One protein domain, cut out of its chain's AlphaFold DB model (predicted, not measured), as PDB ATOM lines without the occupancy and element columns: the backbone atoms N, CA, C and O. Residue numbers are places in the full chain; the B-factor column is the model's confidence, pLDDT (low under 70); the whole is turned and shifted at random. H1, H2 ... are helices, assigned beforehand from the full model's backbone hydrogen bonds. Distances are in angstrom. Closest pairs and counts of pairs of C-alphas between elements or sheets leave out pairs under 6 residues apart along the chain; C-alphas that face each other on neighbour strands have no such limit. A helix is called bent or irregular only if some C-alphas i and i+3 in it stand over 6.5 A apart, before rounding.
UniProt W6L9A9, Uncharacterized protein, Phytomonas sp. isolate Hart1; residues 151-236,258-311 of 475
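What this domain is: This is residues 151 to 236 and 258 to 311 of the 475 residues of an uncharacterized protein of Phytomonas sp. isolate Hart1 (UniProt W6L9A9). Helices H4 and H5 make a wide V with its corner at their link, and H2 passes between the two, crossing H4 on one side and H5 on the other. H3 folds back beside H2, spaced from it rather than packed on it, and passes the open end of H4, while H1 packs side by side on H5. Residues 200 to 206, of which 204 to 206 belong to H3, stick out where the chain turns from H2 into H3. The 140 printed residues hold five named helices, in the order H1, H2, H3, H4, H5, and no named strand; the class is all helix. The whole is only just compact, close to loose, with a radius of gyration of the C-alphas of 16.9 A and spans of 49 by 43 by 36 A.

Where its parts are: The printed part begins with H1, residues 151 to 170, from C-alpha 151 at (33.924, -31.118, 26.554); it is 29.6 A long from first to last C-alpha. H2, residues 172 to 199, is 39.7 A long and ends with C-alpha 199 at (46.278, -64.456, 35.686). H3, residues 204 to 234, is the longest helix, 31 residues and 46.0 A; it is neither bent nor irregular, but only just: C-alphas 205 and 208 are 6.1 A apart. After the cut come H4, residues 260 to 282, 32.5 A long, and H5, residues 285 to 310, 37.1 A long, which ends with C-alpha 310 at (35.072, -35.047, 21.523).

How they stand to each other: H2 is the hub, touching H1, H4 and H5. With residues 176 to 187 alone it touches residues 271 to 279 of H4, about perpendicular at 88 degrees; the closest C-alphas are those of Ala 180 and Ser 276, 4.4 A apart. With residues 175 to 182 alone it touches residues 288 to 295 of H5, about perpendicular at 74 degrees; the closest C-alphas are those of Ser 179 and Thr 292, 6.1 A apart. H1 and H2 touch only at the corner by their link, with the C-alphas of Met 168 and Arg 175 closest at 5.7 A. H1 touches H5 at a shallow tilt of 17 degrees, opposite ways, and the C-alphas of Trp 151 and Leu 307 are closest at 6.3 A. H2 and H3 run opposite ways at a shallow tilt of 10 degrees but are close but not clearly touching; their closest C-alphas, those of Phe 199 and Ile 207, are 7.4 A apart. Residues 224 to 228 of H3 alone touch residues 261 to 265 of H4, about perpendicular at 83 degrees, with the C-alphas of Val 224 and Gly 265 closest at 7.2 A. H4 and H5 are close but not clearly touching, at a steep tilt of 51 degrees, opposite ways; their closest C-alphas, those of His 280 and Leu 288, are 7.7 A apart. The helix packing is mostly crossed, with one shallow tilt among four touching pairs, those at the corner left out. H1 is apart from H3 and H4, and H3 is apart from H5. Each O i to N i+4 pair is within hydrogen-bond range in H2, H4 and H5, against 14 of 16 in H1 and 25 of 27 in H3.

The domain as a whole: The two C-alphas farthest apart, those of Ser 203 and Pro 236, are 51.5 A apart, while those of Trp 151 and Asn 311, first and last printed, are 7.0 A apart. Residues 237 to 257 are not printed, and C-alphas 236 and 258 stand 22.4 A apart across the cut. The links H1 to H2, H2 to H3 and H4 to H5 are tight. Residues 200 to 206, 229 to 236 and 281 to 286 stand free. The mean pLDDT of the printed part is 73.5; residues 199 to 236, 258 to 265 and 268 are under 70, and the mean of H3 is 55.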
ATOM      1  N   TRP A 151      32.880 -31.889  27.231       86.31
ATOM      2  CA  TRP A 151      33.924 -31.118  26.554       86.31
ATOM      3  C   TRP A 151      34.367 -29.900  27.382       86.31
ATOM      4  O   TRP A 151      35.564 -29.678  27.567       86.31
ATOM      5  N   MET A 152      33.424 -29.159  27.977       85.50
ATOM      6  CA  MET A 152      33.750 -28.022  28.850       85.50
ATOM      7  C   MET A 152      34.566 -28.447  30.082       85.50
ATOM      8  O   MET A 152      35.536 -27.775  30.442       85.50
ATOM      9  N   LYS A 153      34.222 -29.579  30.711       85.06
ATOM     10  CA  LYS A 153      34.999 -30.153  31.825       85.06
ATOM     11  C   LYS A 153      36.423 -30.504  31.403       85.06
ATOM     12  O   LYS A 153      37.360 -30.206  32.142       85.06
ATOM     13  N   LEU A 154      36.599 -31.104  30.225       85.69
ATOM     14  CA  LEU A 154      37.925 -31.406  29.685       85.69
ATOM     15  C   LEU A 154      38.731 -30.125  29.428       85.69
ATOM     16  O   LEU A 154      39.899 -30.071  29.808       85.69
ATOM     17  N   CYS A 155      38.102 -29.073  28.892       87.44
ATOM     18  CA  CYS A 155      38.728 -27.762  28.709       87.44
ATOM     19  C   CYS A 155      39.184 -27.164  30.045       87.44
ATOM     20  O   CYS A 155      40.332 -26.742  30.172       87.44
ATOM     21  N   LEU A 156      38.325 -27.173  31.068       87.44
ATOM     22  CA  LEU A 156      38.687 -26.711  32.413       87.44
ATOM     23  C   LEU A 156      39.825 -27.544  33.016       87.44
ATOM     24  O   LEU A 156      40.742 -26.982  33.616       87.44
ATOM     25  N   MET A 157      39.815 -28.865  32.810       88.31
ATOM     26  CA  MET A 157      40.912 -29.738  33.234       88.31
ATOM     27  C   MET A 157      42.219 -29.364  32.523       88.31
ATOM     28  O   MET A 157      43.254 -29.290  33.181       88.31
ATOM     29  N   LEU A 158      42.195 -29.072  31.218       89.81
ATOM     30  CA  LEU A 158      43.378 -28.641  30.469       89.81
ATOM     31  C   LEU A 158      43.969 -27.347  31.047       89.81
ATOM     32  O   LEU A 158      45.182 -27.261  31.253       89.81
ATOM     33  N   VAL A 159      43.118 -26.362  31.356       88.50
ATOM     34  CA  VAL A 159      43.539 -25.110  32.006       88.50
ATOM     35  C   VAL A 159      44.153 -25.396  33.376       88.50
ATOM     36  O   VAL A 159      45.247 -24.913  33.673       88.50
ATOM     37  N   GLY A 160      43.496 -26.231  34.186       86.88
ATOM     38  CA  GLY A 160      44.000 -26.656  35.491       86.88
ATOM     39  C   GLY A 160      45.366 -27.337  35.398       86.88
ATOM     40  O   GLY A 160      46.288 -26.957  36.117       86.88
ATOM     41  N   LEU A 161      45.540 -28.275  34.462       88.94
ATOM     42  CA  LEU A 161      46.807 -28.970  34.215       88.94
ATOM     43  C   LEU A 161      47.915 -28.009  33.773       88.94
ATOM     44  O   LEU A 161      49.056 -28.154  34.211       88.94
ATOM     45  N   ARG A 162      47.604 -27.002  32.949       87.75
ATOM     46  CA  ARG A 162      48.574 -25.974  32.537       87.75
ATOM     47  C   ARG A 162      48.989 -25.071  33.694       87.75
ATOM     48  O   ARG A 162      50.181 -24.824  33.868       87.75
ATOM     49  N   LEU A 163      48.043 -24.617  34.513       87.69
ATOM     50  CA  LEU A 163      48.351 -23.838  35.715       87.69
ATOM     51  C   LEU A 163      49.185 -24.659  36.704       87.69
ATOM     52  O   LEU A 163      50.168 -24.156  37.254       87.69
ATOM     53  N   LEU A 164      48.845 -25.940  36.871       86.06
ATOM     54  CA  LEU A 164      49.605 -26.880  37.686       86.06
ATOM     55  C   LEU A 164      51.028 -27.049  37.144       86.06
ATOM     56  O   LEU A 164      51.978 -26.972  37.914       86.06
ATOM     57  N   GLN A 165      51.190 -27.190  35.826       89.25
ATOM     58  CA  GLN A 165      52.491 -27.300  35.165       89.25
ATOM     59  C   GLN A 165      53.381 -26.077  35.432       89.25
ATOM     60  O   GLN A 165      54.557 -26.240  35.750       89.25
ATOM     61  N   VAL A 166      52.839 -24.857  35.361       87.38
ATOM     62  CA  VAL A 166      53.600 -23.633  35.672       87.38
ATOM     63  C   VAL A 166      53.977 -23.583  37.157       87.38
ATOM     64  O   VAL A 166      55.108 -23.255  37.512       87.38
ATOM     65  N   ARG A 167      53.053 -23.958  38.050       87.06
ATOM     66  CA  ARG A 167      53.294 -23.969  39.504       87.06
ATOM     67  C   ARG A 167      54.281 -25.057  39.940       87.06
ATOM     68  O   ARG A 167      55.035 -24.823  40.885       87.06
ATOM     69  N   MET A 168      54.320 -26.198  39.250       86.50
ATOM     70  CA  MET A 168      55.274 -27.295  39.480       86.50
ATOM     71  C   MET A 168      56.726 -26.830  39.378       86.50
ATOM     72  O   MET A 168      57.572 -27.275  40.150       86.50
ATOM     73  N   VAL A 169      57.025 -25.926  38.440       85.50
ATOM     74  CA  VAL A 169      58.390 -25.413  38.246       85.50
ATOM     75  C   VAL A 169      58.861 -24.650  39.487       85.50
ATOM     76  O   VAL A 169      60.001 -24.814  39.919       85.50
ATOM     77  N   ASN A 170      57.959 -23.890  40.113       88.38
ATOM     78  CA  ASN A 170      58.287 -23.006  41.231       88.38
ATOM     79  C   ASN A 170      58.168 -23.687  42.605       88.38
ATOM     80  O   ASN A 170      58.868 -23.308  43.541       88.38
ATOM     81  N   SER A 171      57.306 -24.698  42.757       86.44
ATOM     82  CA  SER A 171      57.049 -25.348  44.051       86.44
ATOM     83  C   SER A 171      57.743 -26.708  44.172       86.44
ATOM     84  O   SER A 171      57.533 -27.617  43.370       86.44
ATOM     85  N   ARG A 172      58.571 -26.895  45.211       82.75
ATOM     86  CA  ARG A 172      59.174 -28.206  45.534       82.75
ATOM     87  C   ARG A 172      58.142 -29.192  46.089       82.75
ATOM     88  O   ARG A 172      58.164 -30.356  45.708       82.75
ATOM     89  N   LEU A 173      57.224 -28.724  46.935       80.25
ATOM     90  CA  LEU A 173      56.195 -29.565  47.557       80.25
ATOM     91  C   LEU A 173      55.277 -30.182  46.500       80.25
ATOM     92  O   LEU A 173      55.002 -31.377  46.533       80.25
ATOM     93  N   LEU A 174      54.868 -29.381  45.517       80.69
ATOM     94  CA  LEU A 174      53.961 -29.836  44.470       80.69
ATOM     95  C   LEU A 174      54.626 -30.865  43.537       80.69
ATOM     96  O   LEU A 174      53.963 -31.796  43.092       80.69
ATOM     97  N   ARG A 175      55.949 -30.771  43.332       82.75
ATOM     98  CA  ARG A 175      56.736 -31.805  42.636       82.75
ATOM     99  C   ARG A 175      56.766 -33.128  43.396       82.75
ATOM    100  O   ARG A 175      56.589 -34.170  42.776       82.75
ATOM    101  N   ILE A 176      56.946 -33.086  44.717       78.56
ATOM    102  CA  ILE A 176      56.931 -34.291  45.563       78.56
ATOM    103  C   ILE A 176      55.538 -34.927  45.542       78.56
ATOM    104  O   ILE A 176      55.418 -36.119  45.285       78.56
ATOM    105  N   LEU A 177      54.480 -34.130  45.717       80.00
ATOM    106  CA  LEU A 177      53.100 -34.615  45.659       80.00
ATOM    107  C   LEU A 177      52.777 -35.242  44.297       80.00
ATOM    108  O   LEU A 177      52.183 -36.313  44.229       80.00
ATOM    109  N   PHE A 178      53.188 -34.604  43.202       83.31
ATOM    110  CA  PHE A 178      52.932 -35.142  41.871       83.31
ATOM    111  C   PHE A 178      53.739 -36.416  41.607       83.31
ATOM    112  O   PHE A 178      53.208 -37.373  41.053       83.31
ATOM    113  N   SER A 179      54.995 -36.470  42.058       80.75
ATOM    114  CA  SER A 179      55.807 -37.689  42.012       80.75
ATOM    115  C   SER A 179      55.193 -38.819  42.840       80.75
ATOM    116  O   SER A 179      55.248 -39.969  42.419       80.75
ATOM    117  N   ALA A 180      54.585 -38.503  43.986       77.38
ATOM    118  CA  ALA A 180      53.876 -39.454  44.835       77.38
ATOM    119  C   ALA A 180      52.654 -40.051  44.123       77.38
ATOM    120  O   ALA A 180      52.491 -41.268  44.087       77.38
ATOM    121  N   VAL A 181      51.813 -39.200  43.523       79.94
ATOM    122  CA  VAL A 181      50.601 -39.624  42.798       79.94
ATOM    123  C   VAL A 181      50.953 -40.373  41.513       79.94
ATOM    124  O   VAL A 181      50.355 -41.393  41.187       79.94
ATOM    125  N   TYR A 182      51.948 -39.892  40.771       80.12
ATOM    126  CA  TYR A 182      52.404 -40.560  39.558       80.12
ATOM    127  C   TYR A 182      53.091 -41.894  39.878       80.12
ATOM    128  O   TYR A 182      52.857 -42.897  39.205       80.12
ATOM    129  N   GLY A 183      53.891 -41.929  40.944       74.50
ATOM    130  CA  GLY A 183      54.524 -43.144  41.445       74.50
ATOM    131  C   GLY A 183      53.509 -44.175  41.925       74.50
ATOM    132  O   GLY A 183      53.637 -45.349  41.582       74.50
ATOM    133  N   SER A 184      52.461 -43.751  42.637       75.19
ATOM    134  CA  SER A 184      51.387 -44.652  43.059       75.19
ATOM    135  C   SER A 184      50.600 -45.182  41.862       75.19
ATOM    136  O   SER A 184      50.304 -46.373  41.816       75.19
ATOM    137  N   PHE A 185      50.348 -44.357  40.843       76.75
ATOM    138  CA  PHE A 185      49.710 -44.800  39.604       76.75
ATOM    139  C   PHE A 185      50.552 -45.838  38.847       76.75
ATOM    140  O   PHE A 185      50.026 -46.870  38.431       76.75
ATOM    141  N   ILE A 186      51.867 -45.622  38.725       74.50
ATOM    142  CA  ILE A 186      52.780 -46.612  38.134       74.50
ATOM    143  C   ILE A 186      52.781 -47.903  38.952       74.50
ATOM    144  O   ILE A 186      52.715 -48.979  38.366       74.50
ATOM    145  N   LEU A 187      52.827 -47.822  40.285       71.19
ATOM    146  CA  LEU A 187      52.756 -49.005  41.144       71.19
ATOM    147  C   LEU A 187      51.440 -49.759  40.954       71.19
ATOM    148  O   LEU A 187      51.470 -50.978  40.838       71.19
ATOM    149  N   ILE A 188      50.306 -49.061  40.843       77.19
ATOM    150  CA  ILE A 188      49.007 -49.677  40.546       77.19
ATOM    151  C   ILE A 188      49.045 -50.381  39.186       77.19
ATOM    152  O   ILE A 188      48.603 -51.522  39.091       77.19
ATOM    153  N   ILE A 189      49.614 -49.751  38.152       74.44
ATOM    154  CA  ILE A 189      49.773 -50.374  36.829       74.44
ATOM    155  C   ILE A 189      50.687 -51.597  36.904       74.44
ATOM    156  O   ILE A 189      50.356 -52.630  36.333       74.44
ATOM    157  N   LEU A 190      51.821 -51.517  37.598       71.50
ATOM    158  CA  LEU A 190      52.749 -52.639  37.744       71.50
ATOM    159  C   LEU A 190      52.123 -53.782  38.540       71.50
ATOM    160  O   LEU A 190      52.254 -54.930  38.128       71.50
ATOM    161  N   CYS A 191      51.398 -53.485  39.620       76.38
ATOM    162  CA  CYS A 191      50.590 -54.462  40.340       76.38
ATOM    163  C   CYS A 191      49.558 -55.086  39.403       76.38
ATOM    164  O   CYS A 191      49.450 -56.303  39.359       76.38
ATOM    165  N   PHE A 192      48.846 -54.285  38.608       77.31
ATOM    166  CA  PHE A 192      47.867 -54.781  37.646       77.31
ATOM    167  C   PHE A 192      48.504 -55.665  36.569       77.31
ATOM    168  O   PHE A 192      47.975 -56.730  36.288       77.31
ATOM    169  N   ILE A 193      49.657 -55.290  36.007       72.25
ATOM    170  CA  ILE A 193      50.408 -56.106  35.039       72.25
ATOM    171  C   ILE A 193      50.923 -57.388  35.696       72.25
ATOM    172  O   ILE A 193      50.843 -58.450  35.087       72.25
ATOM    173  N   TYR A 194      51.436 -57.310  36.926       76.31
ATOM    174  CA  TYR A 194      51.859 -58.474  37.700       76.31
ATOM    175  C   TYR A 194      50.687 -59.430  37.912       76.31
ATOM    176  O   TYR A 194      50.801 -60.612  37.602       76.31
ATOM    177  N   PHE A 195      49.534 -58.904  38.331       76.62
ATOM    178  CA  PHE A 195      48.299 -59.667  38.432       76.62
ATOM    179  C   PHE A 195      47.913 -60.253  37.078       76.62
ATOM    180  O   PHE A 195      47.691 -61.449  37.009       76.62
ATOM    181  N   LEU A 196      47.880 -59.474  35.995       70.81
ATOM    182  CA  LEU A 196      47.562 -59.976  34.655       70.81
ATOM    183  C   LEU A 196      48.507 -61.097  34.217       70.81
ATOM    184  O   LEU A 196      48.050 -62.066  33.620       70.81
ATOM    185  N   ARG A 197      49.803 -60.988  34.520       74.75
ATOM    186  CA  ARG A 197      50.805 -62.015  34.219       74.75
ATOM    187  C   ARG A 197      50.555 -63.289  35.024       74.75
ATOM    188  O   ARG A 197      50.607 -64.372  34.455       74.75
ATOM    189  N   GLU A 198      50.227 -63.161  36.304       75.12
ATOM    190  CA  GLU A 198      49.843 -64.293  37.154       75.12
ATOM    191  C   GLU A 198      48.490 -64.891  36.717       75.12
ATOM    192  O   GLU A 198      48.275 -66.100  36.755       75.12
ATOM    193  N   PHE A 199      47.582 -64.055  36.209       61.81
ATOM    194  CA  PHE A 199      46.278 -64.456  35.686       61.81
ATOM    195  C   PHE A 199      46.348 -65.061  34.286       61.81
ATOM    196  O   PHE A 199      45.442 -65.803  33.934       61.81
ATOM    197  N   GLN A 200      47.408 -64.845  33.502       62.59
ATOM    198  CA  GLN A 200      47.626 -65.610  32.267       62.59
ATOM    199  C   GLN A 200      47.815 -67.112  32.544       62.59
ATOM    200  O   GLN A 200      47.613 -67.920  31.641       62.59
ATOM    201  N   ALA A 201      48.117 -67.498  33.790       69.06
ATOM    202  CA  ALA A 201      48.097 -68.888  34.240       69.06
ATOM    203  C   ALA A 201      46.717 -69.377  34.746       69.06
ATOM    204  O   ALA A 201      46.577 -70.555  35.068       69.06
ATOM    205  N   LEU A 202      45.677 -68.529  34.804       55.09
ATOM    206  CA  LEU A 202      44.357 -68.856  35.370       55.09
ATOM    207  C   LEU A 202      43.184 -68.487  34.431       55.09
ATOM    208  O   LEU A 202      43.258 -67.593  33.599       55.09
ATOM    209  N   SER A 203      42.069 -69.217  34.545       63.56
ATOM    210  CA  SER A 203      40.965 -69.209  33.571       63.56
ATOM    211  C   SER A 203      40.222 -67.864  33.405       63.56
ATOM    212  O   SER A 203      40.019 -67.093  34.347       63.56
ATOM    213  N   VAL A 204      39.748 -67.633  32.171       56.38
ATOM    214  CA  VAL A 204      39.165 -66.394  31.601       56.38
ATOM    215  C   VAL A 204      38.065 -65.726  32.450       56.38
ATOM    216  O   VAL A 204      37.904 -64.509  32.398       56.38
ATOM    217  N   GLY A 205      37.345 -66.472  33.293       51.47
ATOM    218  CA  GLY A 205      36.246 -65.939  34.113       51.47
ATOM    219  C   GLY A 205      36.664 -64.949  35.212       51.47
ATOM    220  O   GLY A 205      35.855 -64.124  35.627       51.47
ATOM    221  N   ARG A 206      37.924 -64.975  35.670       56.19
ATOM    222  CA  ARG A 206      38.410 -64.071  36.738       56.19
ATOM    223  C   ARG A 206      38.938 -62.731  36.218       56.19
ATOM    224  O   ARG A 206      39.014 -61.768  36.977       56.19
ATOM    225  N   ILE A 207      39.215 -62.647  34.915       56.38
ATOM    226  CA  ILE A 207      39.687 -61.429  34.242       56.38
ATOM    227  C   ILE A 207      38.595 -60.345  34.268       56.38
ATOM    228  O   ILE A 207      38.896 -59.175  34.495       56.38
ATOM    229  N   GLY A 208      37.318 -60.729  34.139       55.47
ATOM    230  CA  GLY A 208      36.189 -59.794  34.193       55.47
ATOM    231  C   GLY A 208      36.061 -59.065  35.535       55.47
ATOM    232  O   GLY A 208      35.854 -57.857  35.559       55.47
ATOM    233  N   VAL A 209      36.265 -59.764  36.655       55.56
ATOM    234  CA  VAL A 209      36.147 -59.173  38.002       55.56
ATOM    235  C   VAL A 209      37.257 -58.156  38.260       55.56
ATOM    236  O   VAL A 209      36.995 -57.089  38.803       55.56
ATOM    237  N   VAL A 210      38.484 -58.438  37.815       55.62
ATOM    238  CA  VAL A 210      39.632 -57.532  37.989       55.62
ATOM    239  C   VAL A 210      39.509 -56.288  37.104       55.62
ATOM    240  O   VAL A 210      39.850 -55.194  37.548       55.62
ATOM    241  N   VAL A 211      38.961 -56.411  35.891       57.78
ATOM    242  CA  VAL A 211      38.665 -55.251  35.028       57.78
ATOM    243  C   VAL A 211      37.562 -54.380  35.633       57.78
ATOM    244  O   VAL A 211      37.700 -53.160  35.642       57.78
ATOM    245  N   ILE A 212      36.514 -54.983  36.203       56.38
ATOM    246  CA  ILE A 212      35.436 -54.250  36.887       56.38
ATOM    247  C   ILE A 212      35.976 -53.521  38.127       56.38
ATOM    248  O   ILE A 212      35.678 -52.343  38.325       56.38
ATOM    249  N   LEU A 213      36.823 -54.178  38.925       54.00
ATOM    250  CA  LEU A 213      37.419 -53.582  40.125       54.00
ATOM    251  C   LEU A 213      38.452 -52.496  39.778       54.00
ATOM    252  O   LEU A 213      38.525 -51.477  40.458       54.00
ATOM    253  N   GLY A 214      39.205 -52.675  38.688       61.25
ATOM    254  CA  GLY A 214      40.153 -51.691  38.169       61.25
ATOM    255  C   GLY A 214      39.468 -50.454  37.584       61.25
ATOM    256  O   GLY A 214      39.812 -49.334  37.953       61.25
ATOM    257  N   MET A 215      38.461 -50.628  36.722       60.47
ATOM    258  CA  MET A 215      37.718 -49.497  36.151       60.47
ATOM    259  C   MET A 215      36.875 -48.766  37.202       60.47
ATOM    260  O   MET A 215      36.863 -47.536  37.217       60.47
ATOM    261  N   GLY A 216      36.214 -49.497  38.106       49.81
ATOM    262  CA  GLY A 216      35.426 -48.904  39.189       49.81
ATOM    263  C   GLY A 216      36.291 -48.221  40.254       49.81
ATOM    264  O   GLY A 216      35.977 -47.116  40.694       49.81
ATOM    265  N   GLY A 217      37.418 -48.834  40.626       53.56
ATOM    266  CA  GLY A 217      38.331 -48.303  41.637       53.56
ATOM    267  C   GLY A 217      39.056 -47.034  41.190       53.56
ATOM    268  O   GLY A 217      39.182 -46.092  41.968       53.56
ATOM    269  N   VAL A 218      39.483 -46.961  39.924       55.19
ATOM    270  CA  VAL A 218      40.148 -45.763  39.384       55.19
ATOM    271  C   VAL A 218      39.173 -44.587  39.264       55.19
ATOM    272  O   VAL A 218      39.558 -43.458  39.565       55.19
ATOM    273  N   ALA A 219      37.911 -44.831  38.895       51.97
ATOM    274  CA  ALA A 219      36.887 -43.787  38.844       51.97
ATOM    275  C   ALA A 219      36.581 -43.210  40.239       51.97
ATOM    276  O   ALA A 219      36.601 -41.992  40.413       51.97
ATOM    277  N   ALA A 220      36.396 -44.073  41.245       48.81
ATOM    278  CA  ALA A 220      36.174 -43.642  42.627       48.81
ATOM    279  C   ALA A 220      37.381 -42.871  43.191       48.81
ATOM    280  O   ALA A 220      37.229 -41.833  43.834       48.81
ATOM    281  N   LEU A 221      38.601 -43.333  42.902       48.50
ATOM    282  CA  LEU A 221      39.826 -42.675  43.352       48.50
ATOM    283  C   LEU A 221      40.023 -41.305  42.682       48.50
ATOM    284  O   LEU A 221      40.453 -40.359  43.342       48.50
ATOM    285  N   ALA A 222      39.656 -41.169  41.405       56.22
ATOM    286  CA  ALA A 222      39.657 -39.888  40.703       56.22
ATOM    287  C   ALA A 222      38.653 -38.893  41.311       56.22
ATOM    288  O   ALA A 222      38.975 -37.714  41.449       56.22
ATOM    289  N   GLU A 223      37.472 -39.358  41.721       55.56
ATOM    290  CA  GLU A 223      36.442 -38.527  42.353       55.56
ATOM    291  C   GLU A 223      36.860 -38.059  43.762       55.56
ATOM    292  O   GLU A 223      36.700 -36.888  44.123       55.56
ATOM    293  N   VAL A 224      37.509 -38.937  44.536       52.28
ATOM    294  CA  VAL A 224      38.092 -38.604  45.850       52.28
ATOM    295  C   VAL A 224      39.259 -37.618  45.713       52.28
ATOM    296  O   VAL A 224      39.360 -36.662  46.480       52.28
ATOM    297  N   LEU A 225      40.122 -37.784  44.708       50.16
ATOM    298  CA  LEU A 225      41.196 -36.826  44.431       50.16
ATOM    299  C   LEU A 225      40.659 -35.467  43.977       50.16
ATOM    300  O   LEU A 225      41.169 -34.444  44.430       50.16
ATOM    301  N   LEU A 226      39.632 -35.431  43.119       56.88
ATOM    302  CA  LEU A 226      39.020 -34.172  42.685       56.88
ATOM    303  C   LEU A 226      38.345 -33.437  43.846       56.88
ATOM    304  O   LEU A 226      38.470 -32.217  43.944       56.88
ATOM    305  N   SER A 227      37.657 -34.160  44.731       54.78
ATOM    306  CA  SER A 227      37.014 -33.573  45.910       54.78
ATOM    307  C   SER A 227      38.037 -33.083  46.939       54.78
ATOM    308  O   SER A 227      37.901 -31.966  47.441       54.78
ATOM    309  N   ALA A 228      39.116 -33.834  47.177       52.97
ATOM    310  CA  ALA A 228      40.224 -33.398  48.027       52.97
ATOM    311  C   ALA A 228      40.941 -32.163  47.453       52.97
ATOM    312  O   ALA A 228      41.214 -31.206  48.178       52.97
ATOM    313  N   LEU A 229      41.196 -32.141  46.141       53.38
ATOM    314  CA  LEU A 229      41.788 -30.989  45.460       53.38
ATOM    315  C   LEU A 229      40.860 -29.766  45.535       53.38
ATOM    316  O   LEU A 229      41.321 -28.664  45.827       53.38
ATOM    317  N   GLY A 230      39.554 -29.960  45.333       57.78
ATOM    318  CA  GLY A 230      38.538 -28.918  45.484       57.78
ATOM    319  C   GLY A 230      38.479 -28.349  46.903       57.78
ATOM    320  O   GLY A 230      38.380 -27.137  47.079       57.78
ATOM    321  N   TYR A 231      38.623 -29.193  47.924       56.47
ATOM    322  CA  TYR A 231      38.670 -28.762  49.322       56.47
ATOM    323  C   TYR A 231      39.937 -27.954  49.651       56.47
ATOM    324  O   TYR A 231      39.861 -26.909  50.294       56.47
ATOM    325  N   VAL A 232      41.104 -28.388  49.161       53.56
ATOM    326  CA  VAL A 232      42.376 -27.667  49.357       53.56
ATOM    327  C   VAL A 232      42.379 -26.322  48.624       53.56
ATOM    328  O   VAL A 232      42.910 -25.340  49.136       53.56
ATOM    329  N   LEU A 233      41.764 -26.255  47.441       54.38
ATOM    330  CA  LEU A 233      41.653 -25.015  46.669       54.38
ATOM    331  C   LEU A 233      40.650 -24.023  47.272       54.38
ATOM    332  O   LEU A 233      40.838 -22.818  47.122       54.38
ATOM    333  N   THR A 234      39.602 -24.504  47.945       62.78
ATOM    334  CA  THR A 234      38.577 -23.638  48.558       62.78
ATOM    335  C   THR A 234      38.949 -23.145  49.957       62.78
ATOM    336  O   THR A 234      38.456 -22.096  50.362       62.78
ATOM    337  N   ASN A 235      39.853 -23.827  50.672       51.62
ATOM    338  CA  ASN A 235      40.303 -23.429  52.010       51.62
ATOM    339  C   ASN A 235      41.773 -22.957  52.034       51.62
ATOM    340  O   ASN A 235      42.675 -23.744  52.340       51.62
ATOM    341  N   PRO A 236      42.047 -21.655  51.813       55.91
ATOM    342  CA  PRO A 236      43.413 -21.113  51.809       55.91
ATOM    343  C   PRO A 236      44.124 -21.214  53.171       55.91
ATOM    344  O   PRO A 236      45.351 -21.218  53.227       55.91
ATOM    345  N   LEU A 258      36.203 -41.272  61.605       48.91
ATOM    346  CA  LEU A 258      35.999 -40.472  60.394       48.91
ATOM    347  C   LEU A 258      35.131 -41.201  59.349       48.91
ATOM    348  O   LEU A 258      35.351 -42.386  59.090       48.91
ATOM    349  N   PRO A 259      34.184 -40.506  58.684       62.72
ATOM    350  CA  PRO A 259      33.416 -41.074  57.580       62.72
ATOM    351  C   PRO A 259      34.379 -41.582  56.505       62.72
ATOM    352  O   PRO A 259      35.359 -40.907  56.179       62.72
ATOM    353  N   GLY A 260      34.102 -42.776  55.968       63.03
ATOM    354  CA  GLY A 260      35.066 -43.594  55.222       63.03
ATOM    355  C   GLY A 260      35.902 -42.845  54.178       63.03
ATOM    356  O   GLY A 260      37.084 -43.138  54.032       63.03
ATOM    357  N   GLY A 261      35.353 -41.822  53.516       58.38
ATOM    358  CA  GLY A 261      36.093 -40.996  52.555       58.38
ATOM    359  C   GLY A 261      37.371 -40.345  53.106       58.38
ATOM    360  O   GLY A 261      38.374 -40.292  52.398       58.38
ATOM    361  N   VAL A 262      37.393 -39.908  54.371       63.28
ATOM    362  CA  VAL A 262      38.586 -39.265  54.956       63.28
ATOM    363  C   VAL A 262      39.642 -40.304  55.339       63.28
ATOM    364  O   VAL A 262      40.825 -40.081  55.098       63.28
ATOM    365  N   ALA A 263      39.229 -41.472  55.842       66.88
ATOM    366  CA  ALA A 263      40.134 -42.596  56.094       66.88
ATOM    367  C   ALA A 263      40.816 -43.070  54.798       66.88
ATOM    368  O   ALA A 263      42.033 -43.259  54.770       66.88
ATOM    369  N   TRP A 264      40.057 -43.172  53.701       68.75
ATOM    370  CA  TRP A 264      40.600 -43.476  52.374       68.75
ATOM    371  C   TRP A 264      41.541 -42.383  51.859       68.75
ATOM    372  O   TRP A 264      42.599 -42.704  51.323       68.75
ATOM    373  N   GLY A 265      41.210 -41.105  52.064       68.88
ATOM    374  CA  GLY A 265      42.089 -39.990  51.703       68.88
ATOM    375  C   GLY A 265      43.423 -40.028  52.452       68.88
ATOM    376  O   GLY A 265      44.483 -39.868  51.852       68.88
ATOM    377  N   ILE A 266      43.382 -40.321  53.751       70.56
ATOM    378  CA  ILE A 266      44.568 -40.474  54.594       70.56
ATOM    379  C   ILE A 266      45.413 -41.681  54.159       70.56
ATOM    380  O   ILE A 266      46.629 -41.559  54.012       70.56
ATOM    381  N   ALA A 267      44.783 -42.831  53.904       71.50
ATOM    382  CA  ALA A 267      45.471 -44.021  53.411       71.50
ATOM    383  C   ALA A 267      46.110 -43.780  52.033       71.50
ATOM    384  O   ALA A 267      47.247 -44.185  51.805       71.50
ATOM    385  N   ALA A 268      45.423 -43.064  51.136       69.44
ATOM    386  CA  ALA A 268      45.951 -42.686  49.829       69.44
ATOM    387  C   ALA A 268      47.136 -41.716  49.943       69.44
ATOM    388  O   ALA A 268      48.126 -41.876  49.230       69.44
ATOM    389  N   LEU A 269      47.078 -40.749  50.865       71.88
ATOM    390  CA  LEU A 269      48.201 -39.856  51.152       71.88
ATOM    391  C   LEU A 269      49.395 -40.625  51.716       71.88
ATOM    392  O   LEU A 269      50.511 -40.402  51.261       71.88
ATOM    393  N   PHE A 270      49.172 -41.557  52.646       75.69
ATOM    394  CA  PHE A 270      50.237 -42.383  53.219       75.69
ATOM    395  C   PHE A 270      50.855 -43.335  52.184       75.69
ATOM    396  O   PHE A 270      52.074 -43.461  52.089       75.69
ATOM    397  N   ALA A 271      50.032 -43.963  51.343       75.94
ATOM    398  CA  ALA A 271      50.509 -44.764  50.219       75.94
ATOM    399  C   ALA A 271      51.291 -43.904  49.211       75.94
ATOM    400  O   ALA A 271      52.320 -44.336  48.691       75.94
ATOM    401  N   GLY A 272      50.844 -42.668  48.976       74.56
ATOM    402  CA  GLY A 272      51.540 -41.689  48.148       74.56
ATOM    403  C   GLY A 272      52.897 -41.290  48.727       74.56
ATOM    404  O   GLY A 272      53.895 -41.322  48.011       74.56
ATOM    405  N   THR A 273      52.978 -40.955  50.017       73.69
ATOM    406  CA  THR A 273      54.250 -40.583  50.658       73.69
ATOM    407  C   THR A 273      55.222 -41.756  50.693       73.69
ATOM    408  O   THR A 273      56.398 -41.568  50.384       73.69
ATOM    409  N   LEU A 274      54.739 -42.970  50.971       77.44
ATOM    410  CA  LEU A 274      55.549 -44.187  50.917       77.44
ATOM    411  C   LEU A 274      56.050 -44.467  49.493       77.44
ATOM    412  O   LEU A 274      57.232 -44.748  49.302       77.44
ATOM    413  N   SER A 275      55.181 -44.326  48.487       77.19
ATOM    414  CA  SER A 275      55.559 -44.440  47.075       77.19
ATOM    415  C   SER A 275      56.600 -43.390  46.687       77.19
ATOM    416  O   SER A 275      57.587 -43.719  46.038       77.19
ATOM    417  N   SER A 276      56.444 -42.145  47.142       75.88
ATOM    418  CA  SER A 276      57.415 -41.078  46.901       75.88
ATOM    419  C   SER A 276      58.765 -41.368  47.547       75.88
ATOM    420  O   SER A 276      59.796 -41.099  46.937       75.88
ATOM    421  N   LEU A 277      58.772 -41.907  48.769       76.81
ATOM    422  CA  LEU A 277      59.995 -42.280  49.472       76.81
ATOM    423  C   LEU A 277      60.710 -43.422  48.745       76.81
ATOM    424  O   LEU A 277      61.909 -43.328  48.497       76.81
ATOM    425  N   LEU A 278      59.970 -44.452  48.325       76.00
ATOM    426  CA  LEU A 278      60.496 -45.534  47.489       76.00
ATOM    427  C   LEU A 278      61.059 -44.989  46.172       76.00
ATOM    428  O   LEU A 278      62.173 -45.330  45.789       76.00
ATOM    429  N   MET A 279      60.342 -44.087  45.507       76.75
ATOM    430  CA  MET A 279      60.801 -43.476  44.263       76.75
ATOM    431  C   MET A 279      62.095 -42.673  44.446       76.75
ATOM    432  O   MET A 279      62.988 -42.800  43.617       76.75
ATOM    433  N   HIS A 280      62.246 -41.911  45.534       78.56
ATOM    434  CA  HIS A 280      63.504 -41.213  45.842       78.56
ATOM    435  C   HIS A 280      64.644 -42.157  46.247       78.56
ATOM    436  O   HIS A 280      65.806 -41.832  46.020       78.56
ATOM    437  N   LEU A 281      64.338 -43.321  46.831       82.38
ATOM    438  CA  LEU A 281      65.342 -44.342  47.149       82.38
ATOM    439  C   LEU A 281      65.872 -45.035  45.886       82.38
ATOM    440  O   LEU A 281      67.066 -45.312  45.802       82.38
ATOM    441  N   PHE A 282      65.004 -45.312  44.908       80.56
ATOM    442  CA  PHE A 282      65.375 -46.047  43.692       80.56
ATOM    443  C   PHE A 282      65.824 -45.153  42.528       80.56
ATOM    444  O   PHE A 282      66.598 -45.605  41.684       80.56
ATOM    445  N   PHE A 283      65.362 -43.903  42.457       81.12
ATOM    446  CA  PHE A 283      65.617 -43.012  41.327       81.12
ATOM    447  C   PHE A 283      66.262 -41.698  41.764       81.12
ATOM    448  O   PHE A 283      65.880 -41.084  42.755       81.12
ATOM    449  N   SER A 284      67.222 -41.221  40.965       87.62
ATOM    450  CA  SER A 284      67.834 -39.908  41.191       87.62
ATOM    451  C   SER A 284      66.815 -38.771  41.043       87.62
ATOM    452  O   SER A 284      65.944 -38.815  40.168       87.62
ATOM    453  N   ASP A 285      66.989 -37.697  41.817       82.00
ATOM    454  CA  ASP A 285      66.127 -36.504  41.771       82.00
ATOM    455  C   ASP A 285      65.989 -35.910  40.359       82.00
ATOM    456  O   ASP A 285      64.935 -35.390  39.993       82.00
ATOM    457  N   ARG A 286      67.038 -36.018  39.529       86.69
ATOM    458  CA  ARG A 286      67.007 -35.567  38.127       86.69
ATOM    459  C   ARG A 286      66.041 -36.391  37.280       86.69
ATOM    460  O   ARG A 286      65.353 -35.836  36.428       86.69
ATOM    461  N   LEU A 287      65.991 -37.700  37.517       83.69
ATOM    462  CA  LEU A 287      65.143 -38.629  36.774       83.69
ATOM    463  C   LEU A 287      63.679 -38.482  37.205       83.69
ATOM    464  O   LEU A 287      62.799 -38.471  36.351       83.69
ATOM    465  N   LEU A 288      63.423 -38.244  38.496       78.88
ATOM    466  CA  LEU A 288      62.088 -37.899  39.003       78.88
ATOM    467  C   LEU A 288      61.605 -36.544  38.477       78.88
ATOM    468  O   LEU A 288      60.454 -36.409  38.062       78.88
ATOM    469  N   TYR A 289      62.484 -35.542  38.424       83.81
ATOM    470  CA  TYR A 289      62.155 -34.249  37.828       83.81
ATOM    471  C   TYR A 289      61.812 -34.381  36.338       83.81
ATOM    472  O   TYR A 289      60.765 -33.906  35.901       83.81
ATOM    473  N   ALA A 290      62.640 -35.093  35.572       86.81
ATOM    474  CA  ALA A 290      62.355 -35.362  34.169       86.81
ATOM    475  C   ALA A 290      61.044 -36.152  34.013       86.81
ATOM    476  O   ALA A 290      60.190 -35.773  33.218       86.81
ATOM    477  N   GLY A 291      60.844 -37.205  34.806       84.19
ATOM    478  CA  GLY A 291      59.651 -38.049  34.761       84.19
ATOM    479  C   GLY A 291      58.366 -37.286  35.074       84.19
ATOM    480  O   GLY A 291      57.389 -37.415  34.343       84.19
ATOM    481  N   THR A 292      58.365 -36.435  36.102       84.12
ATOM    482  CA  THR A 292      57.204 -35.592  36.441       84.12
ATOM    483  C   THR A 292      56.918 -34.549  35.361       84.12
ATOM    484  O   THR A 292      55.755 -34.324  35.022       84.12
ATOM    485  N   GLN A 293      57.955 -33.959  34.759       87.56
ATOM    486  CA  GLN A 293      57.798 -33.023  33.648       87.56
ATOM    487  C   GLN A 293      57.204 -33.716  32.412       87.56
ATOM    488  O   GLN A 293      56.194 -33.257  31.876       87.56
ATOM    489  N   TRP A 294      57.779 -34.844  31.986       88.94
ATOM    490  CA  TRP A 294      57.282 -35.625  30.850       88.94
ATOM    491  C   TRP A 294      55.894 -36.213  31.109       88.94
ATOM    492  O   TRP A 294      55.056 -36.188  30.213       88.94
ATOM    493  N   GLY A 295      55.611 -36.657  32.335       85.50
ATOM    494  CA  GLY A 295      54.292 -37.136  32.747       85.50
ATOM    495  C   GLY A 295      53.223 -36.051  32.633       85.50
ATOM    496  O   GLY A 295      52.162 -36.289  32.061       85.50
ATOM    497  N   MET A 296      53.521 -34.824  33.075       87.69
ATOM    498  CA  MET A 296      52.615 -33.685  32.880       87.69
ATOM    499  C   MET A 296      52.404 -33.342  31.412       87.69
ATOM    500  O   MET A 296      51.273 -33.091  31.004       87.69
ATOM    501  N   HIS A 297      53.471 -33.340  30.607       88.94
ATOM    502  CA  HIS A 297      53.335 -33.146  29.165       88.94
ATOM    503  C   HIS A 297      52.455 -34.235  28.541       88.94
ATOM    504  O   HIS A 297      51.573 -33.911  27.749       88.94
ATOM    505  N   GLY A 298      52.631 -35.493  28.948       87.25
ATOM    506  CA  GLY A 298      51.798 -36.615  28.528       87.25
ATOM    507  C   GLY A 298      50.326 -36.429  28.893       87.25
ATOM    508  O   GLY A 298      49.475 -36.586  28.024       87.25
ATOM    509  N   LEU A 299      50.012 -36.017  30.127       86.75
ATOM    510  CA  LEU A 299      48.631 -35.745  30.556       86.75
ATOM    511  C   LEU A 299      47.989 -34.594  29.782       86.75
ATOM    512  O   LEU A 299      46.825 -34.683  29.401       86.75
ATOM    513  N   VAL A 300      48.745 -33.523  29.524       88.88
ATOM    514  CA  VAL A 300      48.276 -32.396  28.710       88.88
ATOM    515  C   VAL A 300      47.996 -32.846  27.276       88.88
ATOM    516  O   VAL A 300      46.950 -32.503  26.733       88.88
ATOM    517  N   ILE A 301      48.894 -33.632  26.671       87.69
ATOM    518  CA  ILE A 301      48.709 -34.177  25.318       87.69
ATOM    519  C   ILE A 301      47.509 -35.127  25.283       87.69
ATOM    520  O   ILE A 301      46.688 -35.030  24.379       87.69
ATOM    521  N   LEU A 302      47.364 -36.008  26.272       86.12
ATOM    522  CA  LEU A 302      46.248 -36.946  26.352       86.12
ATOM    523  C   LEU A 302      44.908 -36.217  26.497       86.12
ATOM    524  O   LEU A 302      43.980 -36.499  25.746       86.12
ATOM    525  N   ASN A 303      44.809 -35.253  27.416       88.31
ATOM    526  CA  ASN A 303      43.605 -34.439  27.577       88.31
ATOM    527  C   ASN A 303      43.282 -33.670  26.287       88.31
ATOM    528  O   ASN A 303      42.132 -33.635  25.854       88.31
ATOM    529  N   PHE A 304      44.305 -33.135  25.622       88.62
ATOM    530  CA  PHE A 304      44.149 -32.485  24.330       88.62
ATOM    531  C   PHE A 304      43.620 -33.440  23.246       88.62
ATOM    532  O   PHE A 304      42.695 -33.088  22.519       88.62
ATOM    533  N   LEU A 305      44.141 -34.667  23.160       85.62
ATOM    534  CA  LEU A 305      43.630 -35.683  22.235       85.62
ATOM    535  C   LEU A 305      42.171 -36.052  22.542       85.62
ATOM    536  O   LEU A 305      41.388 -36.217  21.609       85.62
ATOM    537  N   LEU A 306      41.782 -36.116  23.821       82.25
ATOM    538  CA  LEU A 306      40.389 -36.330  24.233       82.25
ATOM    539  C   LEU A 306      39.481 -35.162  23.821       82.25
ATOM    540  O   LEU A 306      38.378 -35.391  23.333       82.25
ATOM    541  N   LEU A 307      39.950 -33.919  23.951       87.12
ATOM    542  CA  LEU A 307      39.227 -32.733  23.480       87.12
ATOM    543  C   LEU A 307      39.017 -32.755  21.964       87.12
ATOM    544  O   LEU A 307      37.906 -32.507  21.493       87.12
ATOM    545  N   VAL A 308      40.059 -33.104  21.203       83.81
ATOM    546  CA  VAL A 308      39.978 -33.242  19.742       83.81
ATOM    547  C   VAL A 308      39.017 -34.363  19.345       83.81
ATOM    548  O   VAL A 308      38.234 -34.179  18.416       83.81
ATOM    549  N   ALA A 309      39.052 -35.495  20.052       78.25
ATOM    550  CA  ALA A 309      38.149 -36.614  19.809       78.25
ATOM    551  C   ALA A 309      36.680 -36.254  20.093       78.25
ATOM    552  O   ALA A 309      35.801 -36.688  19.351       78.25
ATOM    553  N   GLN A 310      36.423 -35.443  21.124       81.88
ATOM    554  CA  GLN A 310      35.072 -35.047  21.523       81.88
ATOM    555  C   GLN A 310      34.496 -33.940  20.629       81.88
ATOM    556  O   GLN A 310      33.383 -34.054  20.124       81.88
ATOM    557  N   ASN A 311      35.246 -32.853  20.425       82.00
ATOM    558  CA  ASN A 311      34.813 -31.728  19.601       82.00
ATOM    559  C   ASN A 311      36.017 -31.028  18.964       82.00
ATOM    560  O   ASN A 311      36.562 -30.052  19.488       82.00
TER     561      ASN A 311